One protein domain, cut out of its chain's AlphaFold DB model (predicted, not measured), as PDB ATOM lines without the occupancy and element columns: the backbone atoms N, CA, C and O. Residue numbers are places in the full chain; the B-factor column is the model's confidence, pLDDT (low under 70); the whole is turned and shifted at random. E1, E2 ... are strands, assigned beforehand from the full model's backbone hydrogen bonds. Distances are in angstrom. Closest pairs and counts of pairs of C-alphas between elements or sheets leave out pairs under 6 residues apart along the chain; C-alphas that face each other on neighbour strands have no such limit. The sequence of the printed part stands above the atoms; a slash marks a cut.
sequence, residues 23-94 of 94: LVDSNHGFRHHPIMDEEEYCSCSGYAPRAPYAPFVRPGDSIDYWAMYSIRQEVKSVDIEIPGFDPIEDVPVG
ATOM      1  N   LEU A  23     -29.428  86.779  55.314       84.56
ATOM      2  CA  LEU A  23     -29.170  87.715  54.220       84.56
ATOM      3  C   LEU A  23     -29.196  86.966  52.893       84.56
ATOM      4  O   LEU A  23     -28.509  85.950  52.731       84.56
ATOM      5  N   VAL A  24     -29.958  87.494  51.949       82.50
ATOM      6  CA  VAL A  24     -30.102  86.942  50.606       82.50
ATOM      7  C   VAL A  24     -29.609  87.969  49.598       82.50
ATOM      8  O   VAL A  24     -30.005  89.125  49.624       82.50
ATOM      9  N   ASP A  25     -28.722  87.551  48.705       80.81
ATOM     10  CA  ASP A  25     -28.371  88.307  47.510       80.81
ATOM     11  C   ASP A  25     -29.155  87.716  46.340       80.81
ATOM     12  O   ASP A  25     -28.729  86.747  45.701       80.81
ATOM     13  N   SER A  26     -30.328  88.289  46.083       77.00
ATOM     14  CA  SER A  26     -31.239  87.846  45.026       77.00
ATOM     15  C   SER A  26     -30.654  88.031  43.620       77.00
ATOM     16  O   SER A  26     -30.997  87.276  42.710       77.00
ATOM     17  N   ASN A  27     -29.722  88.972  43.435       75.00
ATOM     18  CA  ASN A  27     -29.106  89.251  42.134       75.00
ATOM     19  C   ASN A  27     -28.142  88.145  41.702       75.00
ATOM     20  O   ASN A  27     -28.048  87.827  40.516       75.00
ATOM     21  N   HIS A  28     -27.436  87.550  42.663       75.75
ATOM     22  CA  HIS A  28     -26.473  86.482  42.396       75.75
ATOM     23  C   HIS A  28     -26.928  85.103  42.899       75.75
ATOM     24  O   HIS A  28     -26.249  84.105  42.652       75.75
ATOM     25  N   GLY A  29     -28.082  85.027  43.567       72.88
ATOM     26  CA  GLY A  29     -28.670  83.788  44.075       72.88
ATOM     27  C   GLY A  29     -27.942  83.210  45.290       72.88
ATOM     28  O   GLY A  29     -27.946  81.992  45.481       72.88
ATOM     29  N   PHE A  30     -27.292  84.050  46.101       76.75
ATOM     30  CA  PHE A  30     -26.568  83.604  47.291       76.75
ATOM     31  C   PHE A  30     -27.394  83.794  48.559       76.75
ATOM     32  O   PHE A  30     -28.077  84.797  48.738       76.75
ATOM     33  N   ARG A  31     -27.268  82.843  49.486       79.38
ATOM     34  CA  ARG A  31     -27.683  83.013  50.880       79.38
ATOM     35  C   ARG A  31     -26.436  83.080  51.741       79.38
ATOM     36  O   ARG A  31     -25.569  82.211  51.644       79.38
ATOM     37  N   HIS A  32     -26.329  84.121  52.552       80.44
ATOM     38  CA  HIS A  32     -25.198  84.292  53.449       80.44
ATOM     39  C   HIS A  32     -25.509  83.639  54.788       80.44
ATOM     40  O   HIS A  32     -26.541  83.903  55.405       80.44
ATOM     41  N   HIS A  33     -24.574  82.820  55.252       77.75
ATOM     42  CA  HIS A  33     -24.604  82.292  56.605       77.75
ATOM     43  C   HIS A  33     -23.916  83.265  57.565       77.75
ATOM     44  O   HIS A  33     -22.945  83.928  57.167       77.75
ATOM     45  N   PRO A  34     -24.389  83.356  58.818       82.81
ATOM     46  CA  PRO A  34     -23.666  84.074  59.848       82.81
ATOM     47  C   PRO A  34     -22.252  83.514  60.033       82.81
ATOM     48  O   PRO A  34     -21.994  82.334  59.792       82.81
ATOM     49  N   ILE A  35     -21.342  84.362  60.501       84.19
ATOM     50  CA  ILE A  35     -20.002  83.970  60.930       84.19
ATOM     51  C   ILE A  35     -20.143  82.952  62.060       84.19
ATOM     52  O   ILE A  35     -20.919  83.172  62.988       84.19
ATOM     53  N   MET A  36     -19.371  81.874  61.985       79.25
ATOM     54  CA  MET A  36     -19.319  80.830  63.006       79.25
ATOM     55  C   MET A  36     -18.009  80.948  63.797       79.25
ATOM     56  O   MET A  36     -16.980  81.311  63.220       79.25
ATOM     57  N   ASP A  37     -18.041  80.671  65.101       78.12
ATOM     58  CA  ASP A  37     -16.836  80.532  65.921       78.12
ATOM     59  C   ASP A  37     -16.177  79.148  65.739       78.12
ATOM     60  O   ASP A  37     -16.629  78.314  64.950       78.12
ATOM     61  N   GLU A  38     -15.053  78.918  66.424       80.44
ATOM     62  CA  GLU A  38     -14.272  77.675  66.305       80.44
ATOM     63  C   GLU A  38     -15.029  76.426  66.793       80.44
ATOM     64  O   GLU A  38     -14.632  75.310  66.461       80.44
ATOM     65  N   GLU A  39     -16.114  76.607  67.551       79.81
ATOM     66  CA  GLU A  39     -16.969  75.545  68.093       79.81
ATOM     67  C   GLU A  39     -18.219  75.306  67.224       79.81
ATOM     68  O   GLU A  39     -19.112  74.558  67.613       79.81
ATOM     69  N   GLU A  40     -18.268  75.906  66.028       73.88
ATOM     70  CA  GLU A  40     -19.408  75.872  65.103       73.88
ATOM     71  C   GLU A  40     -20.669  76.558  65.662       73.88
ATOM     72  O   GLU A  40     -21.796  76.203  65.305       73.88
ATOM     73  N   TYR A  41     -20.504  77.590  66.494       75.44
ATOM     74  CA  TYR A  41     -21.612  78.429  66.951       75.44
ATOM     75  C   TYR A  41     -21.719  79.713  66.142       75.44
ATOM     76  O   TYR A  41     -20.721  80.380  65.878       75.44
ATOM     77  N   CYS A  42     -22.941  80.099  65.765       76.56
ATOM     78  CA  CYS A  42     -23.144  81.364  65.064       76.56
ATOM     79  C   CYS A  42     -22.791  82.556  65.969       76.56
ATOM     80  O   CYS A  42     -23.101  82.599  67.162       76.56
ATOM     81  N   SER A  43     -22.230  83.597  65.365       80.62
ATOM     82  CA  SER A  43     -22.181  84.941  65.927       80.62
ATOM     83  C   SER A  43     -23.517  85.629  65.650       80.62
ATOM     84  O   SER A  43     -23.658  86.435  64.724       80.62
ATOM     85  N   CYS A  44     -24.541  85.207  66.392       78.12
ATOM     86  CA  CYS A  44     -25.910  85.663  66.214       78.12
ATOM     87  C   CYS A  44     -26.717  85.678  67.522       78.12
ATOM     88  O   CYS A  44     -26.403  84.974  68.483       78.12
ATOM     89  N   SER A  45     -27.776  86.484  67.563       74.31
ATOM     90  CA  SER A  45     -28.819  86.411  68.584       74.31
ATOM     91  C   SER A  45     -29.558  85.082  68.471       74.31
ATOM     92  O   SER A  45     -29.910  84.669  67.367       74.31
ATOM     93  N   GLY A  46     -29.863  84.455  69.603       63.97
ATOM     94  CA  GLY A  46     -30.637  83.212  69.632       63.97
ATOM     95  C   GLY A  46     -29.803  81.939  69.749       63.97
ATOM     96  O   GLY A  46     -30.379  80.868  69.919       63.97
ATOM     97  N   TYR A  47     -28.468  82.039  69.766       59.09
ATOM     98  CA  TYR A  47     -27.613  80.915  70.137       59.09
ATOM     99  C   TYR A  47     -27.562  80.736  71.665       59.09
ATOM    100  O   TYR A  47     -26.811  81.416  72.373       59.09
ATOM    101  N   ALA A  48     -28.367  79.815  72.200       52.41
ATOM    102  CA  ALA A  48     -28.225  79.377  73.588       52.41
ATOM    103  C   ALA A  48     -26.818  78.772  73.792       52.41
ATOM    104  O   ALA A  48     -26.443  77.901  73.014       52.41
ATOM    105  N   PRO A  49     -26.026  79.187  74.807       50.62
ATOM    106  CA  PRO A  49     -26.452  79.807  76.067       50.62
ATOM    107  C   PRO A  49     -26.199  81.328  76.186       50.62
ATOM    108  O   PRO A  49     -26.262  81.868  77.293       50.62
ATOM    109  N   ARG A  50     -25.871  82.044  75.103       54.09
ATOM    110  CA  ARG A  50     -25.468  83.461  75.168       54.09
ATOM    111  C   ARG A  50     -26.689  84.382  74.952       54.09
ATOM    112  O   ARG A  50     -27.118  84.586  73.826       54.09
ATOM    113  N   ALA A  51     -27.185  84.976  76.048       53.12
ATOM    114  CA  ALA A  51     -28.307  85.938  76.132       53.12
ATOM    115  C   ALA A  51     -29.722  85.326  75.931       53.12
ATOM    116  O   ALA A  51     -29.845  84.245  75.356       53.12
ATOM    117  N   PRO A  52     -30.798  85.933  76.482       54.38
ATOM    118  CA  PRO A  52     -32.103  85.281  76.551       54.38
ATOM    119  C   PRO A  52     -32.735  85.170  75.160       54.38
ATOM    120  O   PRO A  52     -33.351  86.106  74.660       54.38
ATOM    121  N   TYR A  53     -32.608  83.995  74.549       59.81
ATOM    122  CA  TYR A  53     -33.483  83.576  73.466       59.81
ATOM    123  C   TYR A  53     -34.907  83.457  74.018       59.81
ATOM    124  O   TYR A  53     -35.172  82.630  74.894       59.81
ATOM    125  N   ALA A  54     -35.820  84.291  73.523       63.00
ATOM    126  CA  ALA A  54     -37.243  84.114  73.755       63.00
ATOM    127  C   ALA A  54     -37.847  83.465  72.501       63.00
ATOM    128  O   ALA A  54     -37.915  84.119  71.462       63.00
ATOM    129  N   PRO A  55     -38.319  82.206  72.567       61.62
ATOM    130  CA  PRO A  55     -38.971  81.552  71.429       61.62
ATOM    131  C   PRO A  55     -40.319  82.191  71.045       61.62
ATOM    132  O   PRO A  55     -40.962  81.757  70.094       61.62
ATOM    133  N   PHE A  56     -40.782  83.188  71.803       67.25
ATOM    134  CA  PHE A  56     -42.025  83.912  71.573       67.25
ATOM    135  C   PHE A  56     -41.915  85.349  72.088       67.25
ATOM    136  O   PHE A  56     -41.407  85.590  73.183       67.25
ATOM    137  N   VAL A  57     -42.468  86.285  71.318       73.75
ATOM    138  CA  VAL A  57     -42.640  87.695  71.690       73.75
ATOM    139  C   VAL A  57     -44.099  87.895  72.092       73.75
ATOM    140  O   VAL A  57     -45.004  87.544  71.333       73.75
ATOM    141  N   ARG A  58     -44.361  88.396  73.304       81.44
ATOM    142  CA  ARG A  58     -45.737  88.645  73.763       81.44
ATOM    143  C   ARG A  58     -46.264  89.966  73.192       81.44
ATOM    144  O   ARG A  58     -45.472  90.825  72.814       81.44
ATOM    145  N   PRO A  59     -47.593  90.180  73.165       85.94
ATOM    146  CA  PRO A  59     -48.148  91.474  72.784       85.94
ATOM    147  C   PRO A  59     -47.576  92.609  73.645       85.94
ATOM    148  O   PRO A  59     -47.726  92.591  74.866       85.94
ATOM    149  N   GLY A  60     -46.948  93.594  73.000       88.94
ATOM    150  CA  GLY A  60     -46.316  94.741  73.661       88.94
ATOM    151  C   GLY A  60     -44.838  94.555  74.020       88.94
ATOM    152  O   GLY A  60     -44.201  95.541  74.381       88.94
ATOM    153  N   ASP A  61     -44.293  93.344  73.883       83.62
ATOM    154  CA  ASP A  61     -42.859  93.088  74.027       83.62
ATOM    155  C   ASP A  61     -42.133  93.300  72.688       83.62
ATOM    156  O   ASP A  61     -42.729  93.205  71.611       83.62
ATOM    157  N   SER A  62     -40.823  93.522  72.770       79.44
ATOM    158  CA  SER A  62     -39.907  93.551  71.627       79.44
ATOM    159  C   SER A  62     -38.719  92.633  71.899       79.44
ATOM    160  O   SER A  62     -38.318  92.453  73.050       79.44
ATOM    161  N   ILE A  63     -38.144  92.074  70.837       77.44
ATOM    162  CA  ILE A  63     -36.890  91.322  70.885       77.44
ATOM    163  C   ILE A  63     -35.960  91.840  69.792       77.44
ATOM    164  O   ILE A  63     -36.396  92.093  68.669       77.44
ATOM    165  N   ASP A  64     -34.683  91.970  70.128       79.06
ATOM    166  CA  ASP A  64     -33.652  92.353  69.174       79.06
ATOM    167  C   ASP A  64     -33.006  91.090  68.596       79.06
ATOM    168  O   ASP A  64     -32.396  90.302  69.326       79.06
ATOM    169  N   TYR A  65     -33.121  90.915  67.278       78.56
ATOM    170  CA  TYR A  65     -32.362  89.911  66.537       78.56
ATOM    171  C   TYR A  65     -31.172  90.558  65.824       78.56
ATOM    172  O   TYR A  65     -31.271  91.660  65.285       78.56
ATOM    173  N   TRP A  66     -30.040  89.862  65.799       82.50
ATOM    174  CA  TRP A  66     -28.838  90.256  65.077       82.50
ATOM    175  C   TRP A  66     -28.045  89.027  64.636       82.50
ATOM    176  O   TRP A  66     -28.066  87.980  65.274       82.50
ATOM    177  N   ALA A  67     -27.296  89.163  63.552       84.75
ATOM    178  CA  ALA A  67     -26.333  88.168  63.115       84.75
ATOM    179  C   ALA A  67     -25.203  88.870  62.367       84.75
ATOM    180  O   ALA A  67     -25.425  89.874  61.688       84.75
ATOM    181  N   MET A  68     -23.980  88.371  62.521       85.94
ATOM    182  CA  MET A  68     -22.819  88.903  61.815       85.94
ATOM    183  C   MET A  68     -22.539  88.078  60.569       85.94
ATOM    184  O   MET A  68     -22.498  86.858  60.652       85.94
ATOM    185  N   TYR A  69     -22.282  88.731  59.437       86.50
ATOM    186  CA  TYR A  69     -22.038  88.070  58.153       86.50
ATOM    187  C   TYR A  69     -20.735  88.548  57.528       86.50
ATOM    188  O   TYR A  69     -20.345  89.706  57.672       86.50
ATOM    189  N   SER A  70     -20.095  87.654  56.776       86.12
ATOM    190  CA  SER A  70     -19.047  88.021  55.828       86.12
ATOM    191  C   SER A  70     -19.657  88.096  54.431       86.12
ATOM    192  O   SER A  70     -20.182  87.107  53.908       86.12
ATOM    193  N   ILE A  71     -19.626  89.288  53.842       83.88
ATOM    194  CA  ILE A  71     -20.234  89.582  52.545       83.88
ATOM    195  C   ILE A  71     -19.119  89.820  51.522       83.88
ATOM    196  O   ILE A  71     -18.100  90.447  51.818       83.88
ATOM    197  N   ARG A  72     -19.289  89.294  50.304       80.88
ATOM    198  CA  ARG A  72     -18.323  89.492  49.212       80.88
ATOM    199  C   ARG A  72     -18.381  90.952  48.755       80.88
ATOM    200  O   ARG A  72     -19.465  91.497  48.618       80.88
ATOM    201  N   GLN A  73     -17.234  91.560  48.440       84.44
ATOM    202  CA  GLN A  73     -17.141  92.988  48.062       84.44
ATOM    203  C   GLN A  73     -18.010  93.402  46.855       84.44
ATOM    204  O   GLN A  73     -18.293  94.587  46.654       84.44
ATOM    205  N   GLU A  74     -18.384  92.432  46.023       83.69
ATOM    206  CA  GLU A  74     -19.210  92.604  44.824       83.69
ATOM    207  C   GLU A  74     -20.699  92.781  45.160       83.69
ATOM    208  O   GLU A  74     -21.418  93.415  44.392       83.69
ATOM    209  N   VAL A  75     -21.144  92.286  46.319       87.00
ATOM    210  CA  VAL A  75     -22.516  92.462  46.810       87.00
ATOM    211  C   VAL A  75     -22.677  93.902  47.289       87.00
ATOM    212  O   VAL A  75     -21.857  94.397  48.063       87.00
ATOM    213  N   LYS A  76     -23.708  94.592  46.792       90.38
ATOM    214  CA  LYS A  76     -24.005  96.003  47.116       90.38
ATOM    215  C   LYS A  76     -25.286  96.183  47.914       90.38
ATOM    216  O   LYS A  76     -25.434  97.191  48.600       90.38
ATOM    217  N   SER A  77     -26.185  95.214  47.830       93.38
ATOM    218  CA  SER A  77     -27.413  95.153  48.606       93.38
ATOM    219  C   SER A  77     -27.740  93.706  48.952       93.38
ATOM    220  O   SER A  77     -27.252  92.779  48.303       93.38
ATOM    221  N   VAL A  78     -28.535  93.535  50.001       91.75
ATOM    222  CA  VAL A  78     -29.066  92.254  50.460       91.75
ATOM    223  C   VAL A  78     -30.525  92.419  50.854       91.75
ATOM    224  O   VAL A  78     -30.930  93.480  51.329       91.75
ATOM    225  N   ASP A  79     -31.280  91.342  50.734       91.81
ATOM    226  CA  ASP A  79     -32.602  91.217  51.325       91.81
ATOM    227  C   ASP A  79     -32.457  90.570  52.707       91.81
ATOM    228  O   ASP A  79     -31.667  89.635  52.896       91.81
ATOM    229  N   ILE A  80     -33.198  91.079  53.688       89.25
ATOM    230  CA  ILE A  80     -33.216  90.557  55.055       89.25
ATOM    231  C   ILE A  80     -34.481  89.724  55.237       89.25
ATOM    232  O   ILE A  80     -35.587  90.263  55.281       89.25
ATOM    233  N   GLU A  81     -34.317  88.414  55.400       84.44
ATOM    234  CA  GLU A  81     -35.410  87.496  55.723       84.44
ATOM    235  C   GLU A  81     -35.485  87.269  57.243       84.44
ATOM    236  O   GLU A  81     -34.515  86.809  57.856       84.44
ATOM    237  N   ILE A  82     -36.653  87.544  57.837       80.12
ATOM    238  CA  ILE A  82     -36.992  87.225  59.232       80.12
ATOM    239  C   ILE A  82     -38.177  86.245  59.214       80.12
ATOM    240  O   ILE A  82     -39.215  86.570  58.633       80.12
ATOM    241  N   PRO A  83     -38.084  85.053  59.835       73.94
ATOM    242  CA  PRO A  83     -39.175  84.084  59.831       73.94
ATOM    243  C   PRO A  83     -40.497  84.676  60.334       73.94
ATOM    244  O   PRO A  83     -40.564  85.236  61.427       73.94
ATOM    245  N   GLY A  84     -41.563  84.507  59.551       73.81
ATOM    246  CA  GLY A  84     -42.902  85.005  59.887       73.81
ATOM    247  C   GLY A  84     -43.175  86.457  59.484       73.81
ATOM    248  O   GLY A  84     -44.271  86.943  59.753       73.81
ATOM    249  N   PHE A  85     -42.225  87.121  58.824       81.00
ATOM    250  CA  PHE A  85     -42.366  88.473  58.290       81.00
ATOM    251  C   PHE A  85     -42.041  88.495  56.796       81.00
ATOM    252  O   PHE A  85     -41.318  87.631  56.296       81.00
ATOM    253  N   ASP A  86     -42.569  89.497  56.097       86.62
ATOM    254  CA  ASP A  86     -42.135  89.798  54.735       86.62
ATOM    255  C   ASP A  86     -40.668  90.267  54.748       86.62
ATOM    256  O   ASP A  86     -40.231  90.892  55.725       86.62
ATOM    257  N   PRO A  87     -39.888  89.960  53.696       88.12
ATOM    258  CA  PRO A  87     -38.495  90.370  53.622       88.12
ATOM    259  C   PRO A  87     -38.362  91.894  53.564       88.12
ATOM    260  O   PRO A  87     -39.209  92.602  53.017       88.12
ATOM    261  N   ILE A  88     -37.256  92.395  54.108       92.75
ATOM    262  CA  ILE A  88     -36.833  93.781  53.910       92.75
ATOM    263  C   ILE A  88     -35.882  93.783  52.716       92.75
ATOM    264  O   ILE A  88     -34.766  93.280  52.825       92.75
ATOM    265  N   GLU A  89     -36.340  94.313  51.589       94.88
ATOM    266  CA  GLU A  89     -35.627  94.247  50.309       94.88
ATOM    267  C   GLU A  89     -34.607  95.386  50.134       94.88
ATOM    268  O   GLU A  89     -34.742  96.464  50.723       94.88
ATOM    269  N   ASP A  90     -33.597  95.146  49.291       94.25
ATOM    270  CA  ASP A  90     -32.649  96.151  48.787       94.25
ATOM    271  C   ASP A  90     -31.874  96.926  49.874       94.25
ATOM    272  O   ASP A  90     -31.528  98.104  49.717       94.25
ATOM    273  N   VAL A  91     -31.535  96.267  50.986       93.62
ATOM    274  CA  VAL A  91     -30.759  96.888  52.065       93.62
ATOM    275  C   VAL A  91     -29.308  97.073  51.613       93.62
ATOM    276  O   VAL A  91     -28.631  96.082  51.336       93.62
ATOM    277  N   PRO A  92     -28.779  98.309  51.550       93.31
ATOM    278  CA  PRO A  92     -27.423  98.547  51.078       93.31
ATOM    279  C   PRO A  92     -26.385  97.992  52.059       93.31
ATOM    280  O   PRO A  92     -26.467  98.211  53.268       93.31
ATOM    281  N   VAL A  93     -25.369  97.323  51.515       84.25
ATOM    282  CA  VAL A  93     -24.202  96.828  52.252       84.25
ATOM    283  C   VAL A  93     -22.941  97.409  51.614       84.25
ATOM    284  O   VAL A  93     -22.595  97.102  50.471       84.25
ATOM    285  N   GLY A  94     -22.292  98.333  52.329       66.69
ATOM    286  CA  GLY A  94     -21.180  99.142  51.822       66.69
ATOM    287  C   GLY A  94     -20.485  99.931  52.913       66.69
ATOM    288  O   GLY A  94     -21.166 100.768  53.542       66.69
TER     289      GLY A  94
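Overview. This is residues 23 to 94 of the 94 residues of an uncharacterized protein of Streptomonospora sp. PA3 (UniProt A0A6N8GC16). This model has little regular structure: a small twisted sheet of two hairpins side by side, E1 with E2 and E3 with E4, and a long loop, residues 33 to 76, that swings out and back, its residues 56 to 62 sticking out. The 72 printed residues include four strands, across the sheet E2 E1 E3 E4, antiparallel throughout; the class is all strand, with only 16 residues in named elements. It is loose, radius of gyration of the C-alphas 14.0 A, spanning 37 by 33 by 19 A.

Along the chain. Find C-alpha 23 at (-29.170, 87.715, 54.220), where E1, residues 23 to 25, begins. E2 is residues 30 to 32. E3, residues 77 to 81, runs 13.2 A; E4, residues 88 to 92, runs 10.9 A to C-alpha 92 at (-27.423, 98.547, 51.078).

Arrangement. In the hairpin E1 and E2, find N 25 and O 30 at 2.8 A. Antiparallel E1 and E3 have N 79 and O 24 at 2.8 A. In the hairpin E3 and E4, N 80 and O 88 are 2.8 A apart. Edge strands E2 and E4 are apart.

Size, cuts and confidence. The farthest C-alphas, Pro 59 and Glu 74, are 40.3 A apart. The printed part has no cut; the link E2 to E3 is long. Residues 46 to 56 and 94 have pLDDT under 70.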